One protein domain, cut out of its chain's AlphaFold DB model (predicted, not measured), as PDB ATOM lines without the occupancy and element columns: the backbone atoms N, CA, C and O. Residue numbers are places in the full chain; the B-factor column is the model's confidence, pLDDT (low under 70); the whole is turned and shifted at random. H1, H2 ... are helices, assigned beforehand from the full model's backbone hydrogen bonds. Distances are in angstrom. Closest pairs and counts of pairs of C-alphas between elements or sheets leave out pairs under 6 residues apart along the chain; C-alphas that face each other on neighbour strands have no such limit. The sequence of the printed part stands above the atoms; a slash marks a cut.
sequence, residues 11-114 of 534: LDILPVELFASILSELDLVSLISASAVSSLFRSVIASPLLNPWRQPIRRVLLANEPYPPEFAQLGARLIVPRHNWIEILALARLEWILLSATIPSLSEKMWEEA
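What this domain is: This is residues 11 to 114 of the 534 residues of the protein "F-box domain-containing protein" of Calocera cornea HHB12733 (UniProt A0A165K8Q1). Eight short helices follow one another in a stepped body, with H1, H2 and H3 grouped as a triangle at one end, H4 and H6 side by side in the middle, and H7 at the far end. H8 packs on H6, and the small helix H5 packs on H2. The printed part has 104 residues, 62 of them in named helices, in the order H1 to H8 along the chain, with no named strand; the class is all helix. The whole is compact, with a radius of gyration of the C-alphas of 13.7 A, and spans 44 by 30 by 19 A.

Where its parts are: H1, residues 16 to 25, begins at C-alpha 16 (174.758, 135.798, 182.865) and is 14.6 A long. H2, residues 28 to 37, is 14.8 A long, and H3 holds residues 39 to 46. H4, residues 54 to 62, is 12.1 A long and begins at C-alpha 54 (165.275, 133.790, 195.582). H5 holds residues 69 to 72. H6, residues 84 to 91, is 11.0 A long. H7 holds residues 94 to 99, and H8, residues 108 to 114, ends at C-alpha 114 (150.828, 137.011, 198.840).

How they stand to each other: H2 and H4 are the hubs, touching three helices each. They only just touch each other, with 3 pairs of C-alphas within 8 A, the closest being Leu 28 and Pro 56 at 5.6 A, at a shallow tilt of 29 degrees, opposite ways. H2 and H3 touch only at the corner by their link, the closest C-alphas being Ser 35 and Arg 42 at 4.8 A. H2 and H5 only just touch, with 3 pairs within 8 A, the closest C-alphas being Val 29 and Glu 70 at 6.9 A. H1 touches H3, the closest C-alphas being Ala 20 and Val 44 at 6.5 A, at a steep tilt of 69.9 degrees, only just short of about perpendicular. H1 and H4 touch only at their ends, the closest C-alphas being Ser 24 and Gln 55 at 5.6 A. H4 touches H6, the closest C-alphas being Leu 61 and Leu 91 at 6.4 A, at a shallow tilt of 20 degrees, the same way. H6 touches H8, the closest C-alphas being Ile 86 and Ala 114 at 4.7 A, at a steep tilt of 45 degrees. H7 touches no helix; it is close to H6 but not clearly touching, the closest C-alphas being Leu 89 and Ile 97 at 7.4 A. Every O i to N i+4 pair is within hydrogen-bond range in H3, H4, H6, H7 and H8, against 5 of 6 in H1 and 4 of 6 in H2; H5 is too short for such a pair.

The domain as a whole: The C-alphas farthest apart are those of Ile 13 and Glu 95, at 44.3 A. The printed part has no cut, and the link from H5 to H6, 11 residues, is long. The mean pLDDT of the printed part is 95.4, and no printed residue is under 70.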
ATOM      1  N   LEU A  11     185.227 137.266 184.770       76.75
ATOM      2  CA  LEU A  11     183.786 137.363 185.009       76.75
ATOM      3  C   LEU A  11     182.989 137.877 183.803       76.75
ATOM      4  O   LEU A  11     181.817 137.539 183.686       76.75
ATOM      5  N   ASP A  12     183.607 138.633 182.895       79.00
ATOM      6  CA  ASP A  12     182.952 139.152 181.687       79.00
ATOM      7  C   ASP A  12     182.732 138.048 180.634       79.00
ATOM      8  O   ASP A  12     181.971 138.228 179.686       79.00
ATOM      9  N   ILE A  13     183.397 136.898 180.799       87.62
ATOM     10  CA  ILE A  13     183.327 135.745 179.891       87.62
ATOM     11  C   ILE A  13     182.198 134.781 180.303       87.62
ATOM     12  O   ILE A  13     181.745 133.967 179.498       87.62
ATOM     13  N   LEU A  14     181.720 134.857 181.550       90.31
ATOM     14  CA  LEU A  14     180.692 133.949 182.057       90.31
ATOM     15  C   LEU A  14     179.297 134.316 181.519       90.31
ATOM     16  O   LEU A  14     178.901 135.481 181.591       90.31
ATOM     17  N   PRO A  15     178.501 133.327 181.066       94.38
ATOM     18  CA  PRO A  15     177.075 133.514 180.816       94.38
ATOM     19  C   PRO A  15     176.364 134.106 182.038       94.38
ATOM     20  O   PRO A  15     176.604 133.690 183.179       94.38
ATOM     21  N   VAL A  16     175.464 135.062 181.802       94.06
ATOM     22  CA  VAL A  16     174.758 135.798 182.865       94.06
ATOM     23  C   VAL A  16     173.902 134.884 183.745       94.06
ATOM     24  O   VAL A  16     173.682 135.185 184.916       94.06
ATOM     25  N   GLU A  17     173.469 133.742 183.212       95.38
ATOM     26  CA  GLU A  17     172.721 132.705 183.918       95.38
ATOM     27  C   GLU A  17     173.596 131.984 184.947       95.38
ATOM     28  O   GLU A  17     173.198 131.846 186.105       95.38
ATOM     29  N   LEU A  18     174.809 131.573 184.556       94.94
ATOM     30  CA  LEU A  18     175.769 130.953 185.477       94.94
ATOM     31  C   LEU A  18     176.199 131.949 186.545       94.94
ATOM     32  O   LEU A  18     176.295 131.609 187.720       94.94
ATOM     33  N   PHE A  19     176.397 133.200 186.144       93.75
ATOM     34  CA  PHE A  19     176.753 134.253 187.072       93.75
ATOM     35  C   PHE A  19     175.637 134.520 188.099       93.75
ATOM     36  O   PHE A  19     175.911 134.586 189.297       93.75
ATOM     37  N   ALA A  20     174.370 134.573 187.678       96.25
ATOM     38  CA  ALA A  20     173.236 134.660 188.597       96.25
ATOM     39  C   ALA A  20     173.121 133.433 189.518       96.25
ATOM     40  O   ALA A  20     172.831 133.598 190.703       96.25
ATOM     41  N   SER A  21     173.391 132.228 189.006       96.81
ATOM     42  CA  SER A  21     173.414 131.002 189.813       96.81
ATOM     43  C   SER A  21     174.518 131.020 190.872       96.81
ATOM     44  O   SER A  21     174.299 130.569 191.987       96.81
ATOM     45  N   ILE A  22     175.699 131.563 190.567       95.38
ATOM     46  CA  ILE A  22     176.769 131.727 191.564       95.38
ATOM     47  C   ILE A  22     176.332 132.730 192.640       95.38
ATOM     48  O   ILE A  22     176.529 132.504 193.833       95.38
ATOM     49  N   LEU A  23     175.697 133.830 192.232       96.44
ATOM     50  CA  LEU A  23     175.196 134.844 193.159       96.44
ATOM     51  C   LEU A  23     174.063 134.325 194.059       96.44
ATOM     52  O   LEU A  23     173.936 134.807 195.183       96.44
ATOM     53  N   SER A  24     173.260 133.352 193.617       97.06
ATOM     54  CA  SER A  24     172.184 132.768 194.435       97.06
ATOM     55  C   SER A  24     172.688 131.858 195.563       97.06
ATOM     56  O   SER A  24     171.966 131.620 196.538       97.06
ATOM     57  N   GLU A  25     173.942 131.406 195.483       97.69
ATOM     58  CA  GLU A  25     174.604 130.640 196.544       97.69
ATOM     59  C   GLU A  25     175.151 131.524 197.677       97.69
ATOM     60  O   GLU A  25     175.304 131.059 198.811       97.69
ATOM     61  N   LEU A  26     175.343 132.825 197.439       97.44
ATOM     62  CA  LEU A  26     175.787 133.770 198.469       97.44
ATOM     63  C   LEU A  26     174.742 133.937 199.577       97.44
ATOM     64  O   LEU A  26     173.540 133.901 199.327       97.44
ATOM     65  N   ASP A  27     175.182 134.147 200.814       96.75
ATOM     66  CA  ASP A  27     174.285 134.566 201.890       96.75
ATOM     67  C   ASP A  27     173.735 135.981 201.626       96.75
ATOM     68  O   ASP A  27     174.223 136.730 200.773       96.75
ATOM     69  N   LEU A  28     172.690 136.361 202.364       96.31
ATOM     70  CA  LEU A  28     171.986 137.617 202.119       96.31
ATOM     71  C   LEU A  28     172.901 138.845 202.276       96.31
ATOM     72  O   LEU A  28     172.784 139.792 201.495       96.31
ATOM     73  N   VAL A  29     173.817 138.833 203.250       96.69
ATOM     74  CA  VAL A  29     174.715 139.962 203.535       96.69
ATOM     75  C   VAL A  29     175.771 140.090 202.441       96.69
ATOM     76  O   VAL A  29     175.999 141.192 201.923       96.69
ATOM     77  N   SER A  30     176.360 138.970 202.017       97.69
ATOM     78  CA  SER A  30     177.302 138.966 200.895       97.69
ATOM     79  C   SER A  30     176.633 139.362 199.585       97.69
ATOM     80  O   SER A  30     177.221 140.134 198.833       97.69
ATOM     81  N   LEU A  31     175.396 138.929 199.316       97.19
ATOM     82  CA  LEU A  31     174.669 139.330 198.106       97.19
ATOM     83  C   LEU A  31     174.376 140.839 198.091       97.19
ATOM     84  O   LEU A  31     174.543 141.507 197.066       97.19
ATOM     85  N   ILE A  32     173.993 141.401 199.242       96.44
ATOM     86  CA  ILE A  32     173.829 142.849 199.411       96.44
ATOM     87  C   ILE A  32     175.151 143.572 199.142       96.44
ATOM     88  O   ILE A  32     175.164 144.569 198.417       96.44
ATOM     89  N   SER A  33     176.258 143.071 199.681       97.06
ATOM     90  CA  SER A  33     177.582 143.675 199.503       97.06
ATOM     91  C   SER A  33     178.042 143.592 198.046       97.06
ATOM     92  O   SER A  33     178.428 144.602 197.463       97.06
ATOM     93  N   ALA A  34     177.886 142.424 197.416       95.69
ATOM     94  CA  ALA A  34     178.203 142.165 196.014       95.69
ATOM     95  C   ALA A  34     177.455 143.120 195.072       95.69
ATOM     96  O   ALA A  34     178.004 143.584 194.074       95.69
ATOM     97  N   SER A  35     176.226 143.498 195.431       94.88
ATOM     98  CA  SER A  35     175.441 144.458 194.661       94.88
ATOM     99  C   SER A  35     176.006 145.881 194.606       94.88
ATOM    100  O   SER A  35     175.650 146.646 193.707       94.88
ATOM    101  N   ALA A  36     176.887 146.235 195.544       95.00
ATOM    102  CA  ALA A  36     177.558 147.529 195.595       95.00
ATOM    103  C   ALA A  36     178.927 147.532 194.890       95.00
ATOM    104  O   ALA A  36     179.463 148.606 194.632       95.00
ATOM    105  N   VAL A  37     179.485 146.359 194.562       94.19
ATOM    106  CA  VAL A  37     180.855 146.228 194.032       94.19
ATOM    107  C   VAL A  37     180.960 146.667 192.569       94.19
ATOM    108  O   VAL A  37     181.934 147.311 192.188       94.19
ATOM    109  N   SER A  38     179.979 146.322 191.730       92.88
ATOM    110  CA  SER A  38     180.035 146.572 190.283       92.88
ATOM    111  C   SER A  38     178.653 146.832 189.681       92.88
ATOM    112  O   SER A  38     177.641 146.302 190.144       92.88
ATOM    113  N   SER A  39     178.603 147.624 188.606       93.12
ATOM    114  CA  SER A  39     177.382 147.862 187.825       93.12
ATOM    115  C   SER A  39     176.861 146.587 187.154       93.12
ATOM    116  O   SER A  39     175.645 146.411 187.081       93.12
ATOM    117  N   LEU A  40     177.754 145.682 186.733       91.19
ATOM    118  CA  LEU A  40     177.389 144.380 186.165       91.19
ATOM    119  C   LEU A  40     176.675 143.519 187.212       91.19
ATOM    120  O   LEU A  40     175.563 143.053 186.977       91.19
ATOM    121  N   PHE A  41     177.272 143.393 188.404       93.69
ATOM    122  CA  PHE A  41     176.667 142.695 189.542       93.69
ATOM    123  C   PHE A  41     175.302 143.291 189.860       93.69
ATOM    124  O   PHE A  41     174.312 142.574 189.950       93.69
ATOM    125  N   ARG A  42     175.227 144.621 189.958       95.50
ATOM    126  CA  ARG A  42     173.975 145.320 190.225       95.50
ATOM    127  C   ARG A  42     172.906 145.036 189.167       95.50
ATOM    128  O   ARG A  42     171.753 144.835 189.534       95.50
ATOM    129  N   SER A  43     173.271 145.015 187.885       95.56
ATOM    130  CA  SER A  43     172.351 144.735 186.777       95.56
ATOM    131  C   SER A  43     171.805 143.307 186.835       95.56
ATOM    132  O   SER A  43     170.593 143.112 186.738       95.56
ATOM    133  N   VAL A  44     172.676 142.325 187.078       95.75
ATOM    134  CA  VAL A  44     172.297 140.908 187.181       95.75
ATOM    135  C   VAL A  44     171.448 140.656 188.428       95.75
ATOM    136  O   VAL A  44     170.395 140.027 188.342       95.75
ATOM    137  N   ILE A  45     171.842 141.220 189.572       96.75
ATOM    138  CA  ILE A  45     171.123 141.102 190.848       96.75
ATOM    139  C   ILE A  45     169.746 141.777 190.796       96.75
ATOM    140  O   ILE A  45     168.796 141.280 191.402       96.75
ATOM    141  N   ALA A  46     169.615 142.889 190.068       96.50
ATOM    142  CA  ALA A  46     168.340 143.580 189.879       96.50
ATOM    143  C   ALA A  46     167.404 142.888 188.875       96.50
ATOM    144  O   ALA A  46     166.222 143.231 188.817       96.50
ATOM    145  N   SER A  47     167.911 141.950 188.067       96.69
ATOM    146  CA  SER A  47     167.131 141.314 187.007       96.69
ATOM    147  C   SER A  47     166.015 140.441 187.589       96.69
ATOM    148  O   SER A  47     166.301 139.482 188.315       96.69
ATOM    149  N   PRO A  48     164.735 140.701 187.255       95.06
ATOM    150  CA  PRO A  48     163.634 139.885 187.745       95.06
ATOM    151  C   PRO A  48     163.577 138.495 187.100       95.06
ATOM    152  O   PRO A  48     162.976 137.597 187.683       95.06
ATOM    153  N   LEU A  49     164.197 138.316 185.926       95.44
ATOM    154  CA  LEU A  49     164.235 137.038 185.209       95.44
ATOM    155  C   LEU A  49     165.256 136.072 185.820       95.44
ATOM    156  O   LEU A  49     164.950 134.901 186.010       95.44
ATOM    157  N   LEU A  50     166.450 136.576 186.153       96.00
ATOM    158  CA  LEU A  50     167.526 135.777 186.750       96.00
ATOM    159  C   LEU A  50     167.329 135.603 188.262       96.00
ATOM    160  O   LEU A  50     167.559 134.530 188.805       96.00
ATOM    161  N   ASN A  51     166.877 136.669 188.930       96.19
ATOM    162  CA  ASN A  51     166.468 136.711 190.330       96.19
ATOM    163  C   ASN A  51     167.346 135.901 191.316       96.19
ATOM    164  O   ASN A  51     166.839 135.006 192.008       96.19
ATOM    165  N   PRO A  52     168.637 136.253 191.466       97.44
ATOM    166  CA  PRO A  52     169.541 135.537 192.369       97.44
ATOM    167  C   PRO A  52     169.128 135.637 193.847       97.44
ATOM    168  O   PRO A  52     169.554 134.838 194.671       97.44
ATOM    169  N   TRP A  53     168.243 136.576 194.200       97.50
ATOM    170  CA  TRP A  53     167.716 136.754 195.556       97.50
ATOM    171  C   TRP A  53     166.874 135.589 196.074       97.50
ATOM    172  O   TRP A  53     166.726 135.448 197.287       97.50
ATOM    173  N   ARG A  54     166.289 134.775 195.189       95.75
ATOM    174  CA  ARG A  54     165.275 133.790 195.582       95.75
ATOM    175  C   ARG A  54     165.804 132.770 196.590       95.75
ATOM    176  O   ARG A  54     165.188 132.551 197.628       95.75
ATOM    177  N   GLN A  55     166.949 132.158 196.301       96.19
ATOM    178  CA  GLN A  55     167.528 131.109 197.141       96.19
ATOM    179  C   GLN A  55     168.078 131.640 198.477       96.19
ATOM    180  O   GLN A  55     167.778 131.025 199.503       96.19
ATOM    181  N   PRO A  56     168.798 132.778 198.541       97.50
ATOM    182  CA  PRO A  56     169.205 133.381 199.811       97.50
ATOM    183  C   PRO A  56     168.013 133.780 200.687       97.50
ATOM    184  O   PRO A  56     167.996 133.464 201.873       97.50
ATOM    185  N   ILE A  57     166.979 134.404 200.104       97.31
ATOM    186  CA  ILE A  57     165.743 134.752 200.825       97.31
ATOM    187  C   ILE A  57     165.080 133.493 201.382       97.31
ATOM    188  O   ILE A  57     164.721 133.452 202.554       97.31
ATOM    189  N   ARG A  58     164.953 132.445 200.564       95.25
ATOM    190  CA  ARG A  58     164.345 131.185 200.989       95.25
ATOM    191  C   ARG A  58     165.136 130.508 202.108       95.25
ATOM    192  O   ARG A  58     164.518 130.016 203.044       95.25
ATOM    193  N   ARG A  59     166.474 130.516 202.056       95.62
ATOM    194  CA  ARG A  59     167.321 130.005 203.148       95.62
ATOM    195  C   ARG A  59     167.057 130.745 204.459       95.62
ATOM    196  O   ARG A  59     166.879 130.095 205.478       95.62
ATOM    197  N   VAL A  60     166.962 132.074 204.418       96.62
ATOM    198  CA  VAL A  60     166.645 132.891 205.602       96.62
ATOM    199  C   VAL A  60     165.235 132.609 206.129       96.62
ATOM    200  O   VAL A  60     165.046 132.502 207.333       96.62
ATOM    201  N   LEU A  61     164.244 132.477 205.244       93.69
ATOM    202  CA  LEU A  61     162.849 132.237 205.632       93.69
ATOM    203  C   LEU A  61     162.629 130.859 206.264       93.69
ATOM    204  O   LEU A  61     161.770 130.734 207.132       93.69
ATOM    205  N   LEU A  62     163.373 129.852 205.803       90.31
ATOM    206  CA  LEU A  62     163.284 128.471 206.281       90.31
ATOM    207  C   LEU A  62     164.222 128.169 207.455       90.31
ATOM    208  O   LEU A  62     164.132 127.091 208.033       90.31
ATOM    209  N   ALA A  63     165.129 129.082 207.796       91.12
ATOM    210  CA  ALA A  63     165.945 128.940 208.988       91.12
ATOM    211  C   ALA A  63     165.068 129.119 210.239       91.12
ATOM    212  O   ALA A  63     164.297 130.074 210.331       91.12
ATOM    213  N   ASN A  64     165.243 128.246 211.234       83.88
ATOM    214  CA  ASN A  64     164.599 128.368 212.552       83.88
ATOM    215  C   ASN A  64     165.245 129.455 213.436       83.88
ATOM    216  O   ASN A  64     164.953 129.566 214.624       83.88
ATOM    217  N   GLU A  65     166.140 130.256 212.866       89.75
ATOM    218  CA  GLU A  65     166.873 131.315 213.547       89.75
ATOM    219  C   GLU A  65     166.135 132.661 213.452       89.75
ATOM    220  O   GLU A  65     165.319 132.888 212.548       89.75
ATOM    221  N   PRO A  66     166.402 133.604 214.375       93.56
ATOM    222  CA  PRO A  66     165.929 134.970 214.215       93.56
ATOM    223  C   PRO A  66     166.406 135.551 212.879       93.56
ATOM    224  O   PRO A  66     167.558 135.387 212.486       93.56
ATOM    225  N   TYR A  67     165.514 136.254 212.176       96.38
ATOM    226  CA  TYR A  67     165.861 136.809 210.873       96.38
ATOM    227  C   TYR A  67     166.957 137.874 211.013       96.38
ATOM    228  O   TYR A  67     166.865 138.716 211.912       96.38
ATOM    229  N   PRO A  68     167.952 137.887 210.110       96.44
ATOM    230  CA  PRO A  68     169.041 138.845 210.171       96.44
ATOM    231  C   PRO A  68     168.513 140.278 209.967       96.44
ATOM    232  O   PRO A  68     167.542 140.485 209.226       96.44
ATOM    233  N   PRO A  69     169.121 141.295 210.603       96.38
ATOM    234  CA  PRO A  69     168.629 142.675 210.553       96.38
ATOM    235  C   PRO A  69     168.617 143.254 209.129       96.38
ATOM    236  O   PRO A  69     167.760 144.073 208.790       96.38
ATOM    237  N   GLU A  70     169.509 142.792 208.254       96.06
ATOM    238  CA  GLU A  70     169.564 143.180 206.844       96.06
ATOM    239  C   GLU A  70     168.307 142.742 206.081       96.06
ATOM    240  O   GLU A  70     167.879 143.429 205.149       96.06
ATOM    241  N   PHE A  71     167.675 141.640 206.504       97.50
ATOM    242  CA  PHE A  71     166.428 141.152 205.918       97.50
ATOM    243  C   PHE A  71     165.274 142.126 206.170       97.50
ATOM    244  O   PHE A  71     164.471 142.379 205.272       97.50
ATOM    245  N   ALA A  72     165.228 142.758 207.349       97.31
ATOM    246  CA  ALA A  72     164.220 143.770 207.684       97.31
ATOM    247  C   ALA A  72     164.288 144.998 206.760       97.31
ATOM    248  O   ALA A  72     163.260 145.593 206.433       97.31
ATOM    249  N   GLN A  73     165.489 145.351 206.292       96.88
ATOM    250  CA  GLN A  73     165.738 146.511 205.432       96.88
ATOM    251  C   GLN A  73     165.599 146.205 203.935       96.88
ATOM    252  O   GLN A  73     165.744 147.102 203.099       96.88
ATOM    253  N   LEU A  74     165.315 144.954 203.567       96.75
ATOM    254  CA  LEU A  74     165.336 144.507 202.178       96.75
ATOM    255  C   LEU A  74     164.359 145.296 201.285       96.75
ATOM    256  O   LEU A  74     164.638 145.521 200.110       96.75
ATOM    257  N   GLY A  75     163.242 145.786 201.828       96.44
ATOM    258  CA  GLY A  75     162.223 146.492 201.046       96.44
ATOM    259  C   GLY A  75     162.590 147.937 200.731       96.44
ATOM    260  O   GLY A  75     162.139 148.478 199.716       96.44
ATOM    261  N   ALA A  76     163.480 148.536 201.526       96.75
ATOM    262  CA  ALA A  76     164.052 149.848 201.236       96.75
ATOM    263  C   ALA A  76     164.995 149.808 200.018       96.75
ATOM    264  O   ALA A  76     165.242 150.830 199.379       96.75
ATOM    265  N   ARG A  77     165.510 148.626 199.659       96.00
ATOM    266  CA  ARG A  77     166.476 148.460 198.574       96.00
ATOM    267  C   ARG A  77     165.757 148.298 197.234       96.00
ATOM    268  O   ARG A  77     165.124 147.281 196.972       96.00
ATOM    269  N   LEU A  78     165.916 149.282 196.347       95.69
ATOM    270  CA  LEU A  78     165.340 149.256 194.991       95.69
ATOM    271  C   LEU A  78     165.907 148.144 194.100       95.69
ATOM    272  O   LEU A  78     165.288 147.786 193.106       95.69
ATOM    273  N   ILE A  79     167.083 147.614 194.443       96.62
ATOM    274  CA  ILE A  79     167.719 146.532 193.692       96.62
ATOM    275  C   ILE A  79     167.005 145.188 193.873       96.62
ATOM    276  O   ILE A  79     167.162 144.298 193.050       96.62
ATOM    277  N   VAL A  80     166.235 145.022 194.950       97.12
ATOM    278  CA  VAL A  80     165.548 143.762 195.225       97.12
ATOM    279  C   VAL A  80     164.263 143.744 194.407       97.12
ATOM    280  O   VAL A  80     163.394 144.599 194.624       97.12
ATOM    281  N   PRO A  81     164.094 142.772 193.495       97.06
ATOM    282  CA  PRO A  81     162.874 142.668 192.722       97.06
ATOM    283  C   PRO A  81     161.645 142.557 193.627       97.06
ATOM    284  O   PRO A  81     161.608 141.765 194.574       97.06
ATOM    285  N   ARG A  82     160.614 143.360 193.338       97.06
ATOM    286  CA  ARG A  82     159.418 143.438 194.189       97.06
ATOM    287  C   ARG A  82     158.684 142.100 194.283       97.06
ATOM    288  O   ARG A  82     158.060 141.842 195.303       97.06
ATOM    289  N   HIS A  83     158.759 141.237 193.269       96.44
ATOM    290  CA  HIS A  83     158.078 139.934 193.274       96.44
ATOM    291  C   HIS A  83     158.595 138.977 194.350       96.44
ATOM    292  O   HIS A  83     157.825 138.147 194.822       96.44
ATOM    293  N   ASN A  84     159.834 139.139 194.824       96.75
ATOM    294  CA  ASN A  84     160.350 138.350 195.947       96.75
ATOM    295  C   ASN A  84     159.570 138.592 197.240       96.75
ATOM    296  O   ASN A  84     159.484 137.706 198.088       96.75
ATOM    297  N   TRP A  85     158.940 139.762 197.379       97.62
ATOM    298  CA  TRP A  85     158.107 140.063 198.538       97.62
ATOM    299  C   TRP A  85     156.840 139.219 198.610       97.62
ATOM    300  O   TRP A  85     156.298 139.075 199.697       97.62
ATOM    301  N   ILE A  86     156.391 138.613 197.509       95.81
ATOM    302  CA  ILE A  86     155.267 137.672 197.543       95.81
ATOM    303  C   ILE A  86     155.648 136.441 198.376       95.81
ATOM    304  O   ILE A  86     154.875 136.014 199.228       95.81
ATOM    305  N   GLU A  87     156.852 135.901 198.167       94.44
ATOM    306  CA  GLU A  87     157.369 134.745 198.912       94.44
ATOM    307  C   GLU A  87     157.717 135.117 200.360       94.44
ATOM    308  O   GLU A  87     157.340 134.393 201.277       94.44
ATOM    309  N   ILE A  88     158.333 136.287 200.585       96.50
ATOM    310  CA  ILE A  88     158.612 136.793 201.942       96.50
ATOM    311  C   ILE A  88     157.317 136.953 202.734       96.50
ATOM    312  O   ILE A  88     157.224 136.478 203.859       96.50
ATOM    313  N   LEU A  89     156.304 137.607 202.165       96.81
ATOM    314  CA  LEU A  89     155.028 137.778 202.846       96.81
ATOM    315  C   LEU A  89     154.338 136.428 203.059       96.81
ATOM    316  O   LEU A  89     153.787 136.207 204.126       96.81
ATOM    317  N   ALA A  90     154.420 135.488 202.119       94.69
ATOM    318  CA  ALA A  90     153.822 134.169 202.305       94.69
ATOM    319  C   ALA A  90     154.476 133.346 203.433       94.69
ATOM    320  O   ALA A  90     153.765 132.645 204.149       94.69
ATOM    321  N   LEU A  91     155.801 133.437 203.604       93.38
ATOM    322  CA  LEU A  91     156.568 132.520 204.461       93.38
ATOM    323  C   LEU A  91     157.166 133.152 205.729       93.38
ATOM    324  O   LEU A  91     157.573 132.423 206.628       93.38
ATOM    325  N   ALA A  92     157.258 134.480 205.837       95.44
ATOM    326  CA  ALA A  92     157.879 135.106 207.004       95.44
ATOM    327  C   ALA A  92     156.960 135.081 208.237       95.44
ATOM    328  O   ALA A  92     155.737 135.207 208.130       95.44
ATOM    329  N   ARG A  93     157.547 135.004 209.436       94.88
ATOM    330  CA  ARG A  93     156.821 135.103 210.717       94.88
ATOM    331  C   ARG A  93     155.993 136.394 210.811       94.88
ATOM    332  O   ARG A  93     156.492 137.474 210.492       94.88
ATOM    333  N   LEU A  94     154.747 136.288 211.293       95.81
ATOM    334  CA  LEU A  94     153.835 137.438 211.424       95.81
ATOM    335  C   LEU A  94     154.424 138.556 212.279       95.81
ATOM    336  O   LEU A  94     154.336 139.719 211.898       95.81
ATOM    337  N   GLU A  95     155.049 138.201 213.399       95.88
ATOM    338  CA  GLU A  95     155.682 139.162 214.303       95.88
ATOM    339  C   GLU A  95     156.696 140.039 213.563       95.88
ATOM    340  O   GLU A  95     156.619 141.266 213.617       95.88
ATOM    341  N   TRP A  96     157.588 139.422 212.786       96.69
ATOM    342  CA  TRP A  96     158.583 140.157 212.014       96.69
ATOM    343  C   TRP A  96     157.943 141.046 210.945       96.69
ATOM    344  O   TRP A  96     158.345 142.198 210.797       96.69
ATOM    345  N   ILE A  97     156.921 140.555 210.231       97.44
ATOM    346  CA  ILE A  97     156.211 141.356 209.219       97.44
ATOM    347  C   ILE A  97     155.576 142.600 209.848       97.44
ATOM    348  O   ILE A  97     155.597 143.672 209.246       97.44
ATOM    349  N   LEU A  98     154.981 142.450 211.032       97.12
ATOM    350  CA  LEU A  98     154.237 143.514 211.698       97.12
ATOM    351  C   LEU A  98     155.145 144.519 212.409       97.12
ATOM    352  O   LEU A  98     154.827 145.707 212.411       97.12
ATOM    353  N   LEU A  99     156.240 144.056 213.016       96.94
ATOM    354  CA  LEU A  99     157.044 144.861 213.939       96.94
ATOM    355  C   LEU A  99     158.394 145.306 213.367       96.94
ATOM    356  O   LEU A  99     158.930 146.319 213.812       96.94
ATOM    357  N   SER A 100     158.964 144.575 212.407       97.38
ATOM    358  CA  SER A 100     160.351 144.792 211.965       97.38
ATOM    359  C   SER A 100     160.493 145.044 210.465       97.38
ATOM    360  O   SER A 100     161.373 145.795 210.049       97.38
ATOM    361  N   ALA A 101     159.660 144.421 209.634       97.75
ATOM    362  CA  ALA A 101     159.829 144.440 208.190       97.75
ATOM    363  C   ALA A 101     159.545 145.820 207.580       97.75
ATOM    364  O   ALA A 101     158.458 146.384 207.715       97.75
ATOM    365  N   THR A 102     160.494 146.326 206.791       97.62
ATOM    366  CA  THR A 102     160.256 147.472 205.910       97.62
ATOM    367  C   THR A 102     159.647 146.970 204.607       97.62
ATOM    368  O   THR A 102     160.364 146.599 203.681       97.62
ATOM    369  N   ILE A 103     158.317 146.926 204.539       97.69
ATOM    370  CA  ILE A 103     157.595 146.434 203.358       97.69
ATOM    371  C   ILE A 103     157.589 147.518 202.265       97.69
ATOM    372  O   ILE A 103     157.187 148.652 202.546       97.69
ATOM    373  N   PRO A 104     157.994 147.212 201.021       97.62
ATOM    374  CA  PRO A 104     157.965 148.184 199.936       97.62
ATOM    375  C   PRO A 104     156.548 148.469 199.431       97.62
ATOM    376  O   PRO A 104     155.593 147.767 199.763       97.62
ATOM    377  N   SER A 105     156.409 149.467 198.555       97.38
ATOM    378  CA  SER A 105     155.183 149.636 197.778       97.38
ATOM    379  C   SER A 105     155.013 148.461 196.809       97.38
ATOM    380  O   SER A 105     155.819 148.251 195.900       97.38
ATOM    381  N   LEU A 106     153.966 147.670 197.031       97.88
ATOM    382  CA  LEU A 106     153.578 146.541 196.188       97.88
ATOM    383  C   LEU A 106     152.262 146.865 195.483       97.88
ATOM    384  O   LEU A 106     151.434 147.609 196.007       97.88
ATOM    385  N   SER A 107     152.064 146.293 194.297       97.88
ATOM    386  CA  SER A 107     150.785 146.416 193.594       97.88
ATOM    387  C   SER A 107     149.693 145.576 194.270       97.88
ATOM    388  O   SER A 107     149.987 144.572 194.921       97.88
ATOM    389  N   GLU A 108     148.423 145.940 194.063       97.81
ATOM    390  CA  GLU A 108     147.266 145.194 194.590       97.81
ATOM    391  C   GLU A 108     147.298 143.705 194.217       97.81
ATOM    392  O   GLU A 108     147.010 142.853 195.052       97.81
ATOM    393  N   LYS A 109     147.721 143.376 192.988       97.38
ATOM    394  CA  LYS A 109     147.833 141.984 192.518       97.38
ATOM    395  C   LYS A 109     148.853 141.177 193.322       97.38
ATOM    396  O   LYS A 109     148.637 140.002 193.583       97.38
ATOM    397  N   MET A 110     149.952 141.806 193.731       97.50
ATOM    398  CA  MET A 110     151.002 141.139 194.506       97.50
ATOM    399  C   MET A 110     150.577 140.930 195.956       97.50
ATOM    400  O   MET A 110     150.883 139.890 196.532       97.50
ATOM    401  N   TRP A 111     149.848 141.888 196.535       97.81
ATOM    402  CA  TRP A 111     149.227 141.712 197.848       97.81
ATOM    403  C   TRP A 111     148.185 140.595 197.836       97.81
ATOM    404  O   TRP A 111     148.172 139.774 198.748       97.81
ATOM    405  N   GLU A 112     147.350 140.532 196.796       96.12
ATOM    406  CA  GLU A 112     146.398 139.440 196.590       96.12
ATOM    407  C   GLU A 112     147.100 138.085 196.491       96.12
ATOM    408  O   GLU A 112     146.711 137.127 197.156       96.12
ATOM    409  N   GLU A 113     148.150 137.999 195.676       94.62
ATOM    410  CA  GLU A 113     148.920 136.771 195.506       94.62
ATOM    411  C   GLU A 113     149.592 136.339 196.816       94.62
ATOM    412  O   GLU A 113     149.468 135.180 197.208       94.62
ATOM    413  N   ALA A 114     150.227 137.271 197.535       95.19
ATOM    414  CA  ALA A 114     150.828 137.011 198.840       95.19
ATOM    415  C   ALA A 114     149.787 136.533 199.865       95.19
ATOM    416  O   ALA A 114     150.025 135.563 200.581       95.19
TER     417      ALA A 114